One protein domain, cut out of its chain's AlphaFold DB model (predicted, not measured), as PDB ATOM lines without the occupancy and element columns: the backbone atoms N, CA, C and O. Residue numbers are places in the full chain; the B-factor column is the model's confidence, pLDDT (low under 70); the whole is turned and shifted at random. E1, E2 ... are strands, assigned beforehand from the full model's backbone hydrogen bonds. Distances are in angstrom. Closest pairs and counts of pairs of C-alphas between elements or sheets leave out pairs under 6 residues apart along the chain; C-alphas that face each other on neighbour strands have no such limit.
ATOM      1  N   THR A 169     224.187 243.308 206.944       86.44
ATOM      2  CA  THR A 169     225.414 242.825 206.307       86.44
ATOM      3  C   THR A 169     226.249 244.015 205.866       86.44
ATOM      4  O   THR A 169     225.717 245.095 205.599       86.44
ATOM      5  N   ARG A 170     227.557 243.807 205.753       83.38
ATOM      6  CA  ARG A 170     228.489 244.814 205.254       83.38
ATOM      7  C   ARG A 170     229.016 244.420 203.881       83.38
ATOM      8  O   ARG A 170     229.041 243.235 203.553       83.38
ATOM      9  N   ASP A 171     229.338 245.414 203.067       79.38
ATOM     10  CA  ASP A 171     229.969 245.214 201.767       79.38
ATOM     11  C   ASP A 171     231.498 245.080 201.892       79.38
ATOM     12  O   ASP A 171     232.051 245.019 202.989       79.38
ATOM     13  N   TYR A 172     232.188 245.015 200.752       73.56
ATOM     14  CA  TYR A 172     233.643 244.868 200.702       73.56
ATOM     15  C   TYR A 172     234.412 246.087 201.256       73.56
ATOM     16  O   TYR A 172     235.602 245.962 201.520       73.56
ATOM     17  N   ASN A 173     233.751 247.237 201.452       71.12
ATOM     18  CA  ASN A 173     234.320 248.447 202.061       71.12
ATOM     19  C   ASN A 173     233.939 248.591 203.547       71.12
ATOM     20  O   ASN A 173     234.101 249.669 204.120       71.12
ATOM     21  N   ASP A 174     233.375 247.542 204.154       71.12
ATOM     22  CA  ASP A 174     232.823 247.547 205.514       71.12
ATOM     23  C   ASP A 174     231.623 248.504 205.704       71.12
ATOM     24  O   ASP A 174     231.228 248.813 206.837       71.12
ATOM     25  N   CYS A 175     230.983 248.946 204.613       84.69
ATOM     26  CA  CYS A 175     229.793 249.789 204.676       84.69
ATOM     27  C   CYS A 175     228.522 248.944 204.845       84.69
ATOM     28  O   CYS A 175     228.369 247.897 204.210       84.69
ATOM     29  N   PRO A 176     227.579 249.367 205.707       81.50
ATOM     30  CA  PRO A 176     226.389 248.579 205.987       81.50
ATOM     31  C   PRO A 176     225.411 248.631 204.798       81.50
ATOM     32  O   PRO A 176     225.208 249.679 204.188       81.50
ATOM     33  N   SER A 177     224.785 247.499 204.474       88.31
ATOM     34  CA  SER A 177     223.800 247.347 203.392       88.31
ATOM     35  C   SER A 177     222.431 246.940 203.947       88.31
ATOM     36  O   SER A 177     222.360 246.300 204.990       88.31
ATOM     37  N   CYS A 178     221.327 247.204 203.241       91.06
ATOM     38  CA  CYS A 178     219.974 246.852 203.715       91.06
ATOM     39  C   CYS A 178     219.636 245.347 203.747       91.06
ATOM     40  O   CYS A 178     218.467 244.980 203.874       91.06
ATOM     41  N   ASN A 179     220.627 244.463 203.648       90.38
ATOM     42  CA  ASN A 179     220.440 243.029 203.819       90.38
ATOM     43  C   ASN A 179     220.670 242.640 205.283       90.38
ATOM     44  O   ASN A 179     221.593 243.132 205.925       90.38
ATOM     45  N   CYS A 180     219.851 241.736 205.820       85.94
ATOM     46  CA  CYS A 180     220.002 241.284 207.202       85.94
ATOM     47  C   CYS A 180     221.058 240.188 207.334       85.94
ATOM     48  O   CYS A 180     221.093 239.247 206.535       85.94
ATOM     49  N   GLN A 181     221.857 240.258 208.400       83.88
ATOM     50  CA  GLN A 181     222.678 239.135 208.822       83.88
ATOM     51  C   GLN A 181     221.781 237.949 209.174       83.88
ATOM     52  O   GLN A 181     220.735 238.084 209.821       83.88
ATOM     53  N   ARG A 182     222.199 236.769 208.720       80.00
ATOM     54  CA  ARG A 182     221.556 235.511 209.095       80.00
ATOM     55  C   ARG A 182     221.978 235.158 210.519       80.00
ATOM     56  O   ARG A 182     223.012 235.628 210.983       80.00
ATOM     57  N   GLY A 183     221.133 234.408 211.222       75.50
ATOM     58  CA  GLY A 183     221.345 234.082 212.633       75.50
ATOM     59  C   GLY A 183     222.630 233.280 212.896       75.50
ATOM     60  O   GLY A 183     223.255 232.806 211.947       75.50
ATOM     61  N   PRO A 184     222.987 233.092 214.178       66.88
ATOM     62  CA  PRO A 184     224.247 232.471 214.604       66.88
ATOM     63  C   PRO A 184     224.447 231.036 214.099       66.88
ATOM     64  O   PRO A 184     225.578 230.581 213.991       66.88
ATOM     65  N   ASP A 185     223.368 230.347 213.729       70.25
ATOM     66  CA  ASP A 185     223.420 228.976 213.217       70.25
ATOM     67  C   ASP A 185     223.721 228.904 211.704       70.25
ATOM     68  O   ASP A 185     223.755 227.817 211.128       70.25
ATOM     69  N   HIS A 186     223.892 230.045 211.022       66.25
ATOM     70  CA  HIS A 186     224.087 230.082 209.575       66.25
ATOM     71  C   HIS A 186     225.579 230.185 209.206       66.25
ATOM     72  O   HIS A 186     226.257 231.102 209.679       66.25
ATOM     73  N   PRO A 187     226.098 229.336 208.296       48.34
ATOM     74  CA  PRO A 187     227.444 229.512 207.757       48.34
ATOM     75  C   PRO A 187     227.546 230.889 207.085       48.34
ATOM     76  O   PRO A 187     226.698 231.236 206.254       48.34
ATOM     77  N   GLY A 188     228.534 231.683 207.506       62.09
ATOM     78  CA  GLY A 188     228.736 233.077 207.090       62.09
ATOM     79  C   GLY A 188     228.246 234.147 208.078       62.09
ATOM     80  O   GLY A 188     228.338 235.332 207.764       62.09
ATOM     81  N   HIS A 189     227.728 233.775 209.255       68.44
ATOM     82  CA  HIS A 189     227.474 234.734 210.334       68.44
ATOM     83  C   HIS A 189     228.802 235.224 210.934       68.44
ATOM     84  O   HIS A 189     229.568 234.431 211.479       68.44
ATOM     85  N   VAL A 190     229.063 236.529 210.838       69.00
ATOM     86  CA  VAL A 190     230.195 237.177 211.512       69.00
ATOM     87  C   VAL A 190     229.647 237.855 212.757       69.00
ATOM     88  O   VAL A 190     228.881 238.811 212.638       69.00
ATOM     89  N   ASP A 191     230.022 237.360 213.939       77.81
ATOM     90  CA  ASP A 191     229.667 238.005 215.203       77.81
ATOM     91  C   ASP A 191     230.252 239.433 215.205       77.81
ATOM     92  O   ASP A 191     231.478 239.586 215.142       77.81
ATOM     93  N   PRO A 192     229.421 240.490 215.289       78.50
ATOM     94  CA  PRO A 192     229.897 241.871 215.334       78.50
ATOM     95  C   PRO A 192     230.910 242.124 216.462       78.50
ATOM     96  O   PRO A 192     231.747 243.024 216.364       78.50
ATOM     97  N   CYS A 193     230.857 241.342 217.542       85.81
ATOM     98  CA  CYS A 193     231.788 241.449 218.657       85.81
ATOM     99  C   CYS A 193     233.149 240.784 218.404       85.81
ATOM    100  O   CYS A 193     234.087 241.086 219.137       85.81
ATOM    101  N   TYR A 194     233.302 239.953 217.367       82.81
ATOM    102  CA  TYR A 194     234.541 239.211 217.095       82.81
ATOM    103  C   TYR A 194     235.757 240.125 216.853       82.81
ATOM    104  O   TYR A 194     236.864 239.806 217.283       82.81
ATOM    105  N   HIS A 195     235.547 241.304 216.254       78.06
ATOM    106  CA  HIS A 195     236.595 242.311 216.017       78.06
ATOM    107  C   HIS A 195     236.449 243.583 216.869       78.06
ATOM    108  O   HIS A 195     237.178 244.554 216.677       78.06
ATOM    109  N   THR A 196     235.521 243.610 217.829       81.69
ATOM    110  CA  THR A 196     235.286 244.810 218.642       81.69
ATOM    111  C   THR A 196     236.122 244.762 219.920       81.69
ATOM    112  O   THR A 196     235.860 243.957 220.812       81.69
ATOM    113  N   ARG A 197     237.112 245.656 220.049       86.25
ATOM    114  CA  ARG A 197     237.828 245.876 221.318       86.25
ATOM    115  C   ARG A 197     237.087 246.896 222.171       86.25
ATOM    116  O   ARG A 197     236.927 248.040 221.760       86.25
ATOM    117  N   CYS A 198     236.691 246.480 223.366       90.75
ATOM    118  CA  CYS A 198     236.136 247.376 224.373       90.75
ATOM    119  C   CYS A 198     237.206 247.800 225.382       90.75
ATOM    120  O   CYS A 198     238.170 247.067 225.617       90.75
ATOM    121  N   ASP A 199     237.026 248.978 225.979       87.50
ATOM    122  CA  ASP A 199     237.934 249.485 227.005       87.50
ATOM    123  C   ASP A 199     237.868 248.630 228.282       87.50
ATOM    124  O   ASP A 199     236.929 247.858 228.509       87.50
ATOM    125  N   TYR A 200     238.871 248.776 229.149       77.75
ATOM    126  CA  TYR A 200     238.921 248.057 230.420       77.75
ATOM    127  C   TYR A 200     237.633 248.276 231.237       77.75
ATOM    128  O   TYR A 200     237.238 249.409 231.509       77.75
ATOM    129  N   GLY A 201     236.978 247.179 231.634       79.06
ATOM    130  CA  GLY A 201     235.712 247.205 232.377       79.06
ATOM    131  C   GLY A 201     234.443 247.258 231.514       79.06
ATOM    132  O   GLY A 201     233.340 247.360 232.055       79.06
ATOM    133  N   GLN A 202     234.562 247.171 230.190       90.75
ATOM    134  CA  GLN A 202     233.431 247.058 229.271       90.75
ATOM    135  C   GLN A 202     233.315 245.643 228.692       90.75
ATOM    136  O   GLN A 202     234.298 244.913 228.574       90.75
ATOM    137  N   ILE A 203     232.100 245.265 228.298       86.00
ATOM    138  CA  ILE A 203     231.816 244.036 227.553       86.00
ATOM    139  C   ILE A 203     231.139 244.386 226.230       86.00
ATOM    140  O   ILE A 203     230.268 245.259 226.181       86.00
ATOM    141  N   CYS A 204     231.523 243.703 225.153       89.44
ATOM    142  CA  CYS A 204     230.838 243.849 223.876       89.44
ATOM    143  C   CYS A 204     229.475 243.153 223.941       89.44
ATOM    144  O   CYS A 204     229.377 241.990 224.338       89.44
ATOM    145  N   LYS A 205     228.413 243.866 223.562       89.06
ATOM    146  CA  LYS A 205     227.076 243.305 223.356       89.06
ATOM    147  C   LYS A 205     226.539 243.732 222.003       89.06
ATOM    148  O   LYS A 205     226.686 244.884 221.607       89.06
ATOM    149  N   VAL A 206     225.839 242.825 221.333       83.75
ATOM    150  CA  VAL A 206     225.128 243.145 220.095       83.75
ATOM    151  C   VAL A 206     223.779 243.779 220.446       83.75
ATOM    152  O   VAL A 206     222.890 243.111 220.974       83.75
ATOM    153  N   ILE A 207     223.619 245.075 220.173       80.50
ATOM    154  CA  ILE A 207     222.375 245.826 220.401       80.50
ATOM    155  C   ILE A 207     221.868 246.319 219.050       80.50
ATOM    156  O   ILE A 207     222.567 247.045 218.347       80.50
ATOM    157  N   ALA A 208     220.654 245.900 218.676       79.81
ATOM    158  CA  ALA A 208     220.063 246.192 217.365       79.81
ATOM    159  C   ALA A 208     220.998 245.837 216.189       79.81
ATOM    160  O   ALA A 208     221.038 246.536 215.178       79.81
ATOM    161  N   GLY A 209     221.772 244.756 216.343       73.62
ATOM    162  CA  GLY A 209     222.670 244.270 215.300       73.62
ATOM    163  C   GLY A 209     224.024 244.964 215.183       73.62
ATOM    164  O   GLY A 209     224.807 244.604 214.311       73.62
ATOM    165  N   ASN A 210     224.315 245.927 216.054       75.88
ATOM    166  CA  ASN A 210     225.618 246.575 216.123       75.88
ATOM    167  C   ASN A 210     226.359 246.124 217.381       75.88
ATOM    168  O   ASN A 210     225.747 245.961 218.438       75.88
ATOM    169  N   ALA A 211     227.676 245.954 217.275       84.62
ATOM    170  CA  ALA A 211     228.534 245.775 218.436       84.62
ATOM    171  C   ALA A 211     228.586 247.077 219.241       84.62
ATOM    172  O   ALA A 211     228.971 248.126 218.729       84.62
ATOM    173  N   VAL A 212     228.180 247.008 220.504       91.56
ATOM    174  CA  VAL A 212     228.208 248.130 221.438       91.56
ATOM    175  C   VAL A 212     228.976 247.692 222.674       91.56
ATOM    176  O   VAL A 212     228.599 246.733 223.351       91.56
ATOM    177  N   CYS A 213     230.046 248.415 222.989       92.06
ATOM    178  CA  CYS A 213     230.742 248.259 224.255       92.06
ATOM    179  C   CYS A 213     229.894 248.880 225.358       92.06
ATOM    180  O   CYS A 213     229.700 250.095 225.411       92.06
ATOM    181  N   VAL A 214     229.356 248.038 226.233       92.44
ATOM    182  CA  VAL A 214     228.626 248.491 227.413       92.44
ATOM    183  C   VAL A 214     229.530 248.346 228.624       92.44
ATOM    184  O   VAL A 214     230.171 247.312 228.808       92.44
ATOM    185  N   GLY A 215     229.587 249.387 229.457       84.50
ATOM    186  CA  GLY A 215     230.190 249.267 230.781       84.50
ATOM    187  C   GLY A 215     229.553 248.092 231.510       84.50
ATOM    188  O   GLY A 215     228.341 247.873 231.391       84.50
ATOM    189  N   HIS A 216     230.362 247.313 232.225       68.19
ATOM    190  CA  HIS A 216     229.819 246.302 233.118       68.19
ATOM    191  C   HIS A 216     228.779 247.000 234.008       68.19
ATOM    192  O   HIS A 216     229.116 248.029 234.603       68.19
TER     193      HIS A 216
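Overview. This is residues 169 to 216 of the 294 residues of the protein "DgyrCDS13583" of Dimorphilus gyrociliatus (UniProt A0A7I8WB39). There is little regular structure: a two-stranded hairpin, E2 and E3, makes one end of the model, and loops with the short strand E1 make the other. A long link joins the two ends, its later residues running beside the hairpin. The printed part has 48 residues and no named helix; the three strands, E1, E2 and E3 along the chain, hold 17 residues, class all strand. It is only just loose, close to compact, with a radius of gyration of the C-alphas of 11.9 A, spanning 32 by 25 by 16 A.

Arrangement. E2, residues 202 to 207, and E3, residues 210 to 215, are antiparallel neighbours at 145 degrees, a hairpin with a tight link. N 205 and O 212 are within hydrogen-bond range at 2.9 A, as are N 212 and O 205 at 2.8 A. E1, residues 176 to 180, pairs with no named strand and is apart from E2 and E3.

Along the chain. E2 measures 14.2 A, from C-alpha 202 at (233.431, 247.058, 229.271). E3 measures 15.6 A, ending with C-alpha 215 at (230.190, 249.267, 230.781). E1 measures 9.8 A, from C-alpha 176 at (226.389, 248.579, 205.987).

Size, cuts and confidence. The farthest C-alphas, of Asn 179 and Tyr 200, are 32.8 A apart. The printed part has no cut; the E1 to E2 link, 21 residues, is long. The pLDDT is under 70 at residues 184, 186 to 190 and 216.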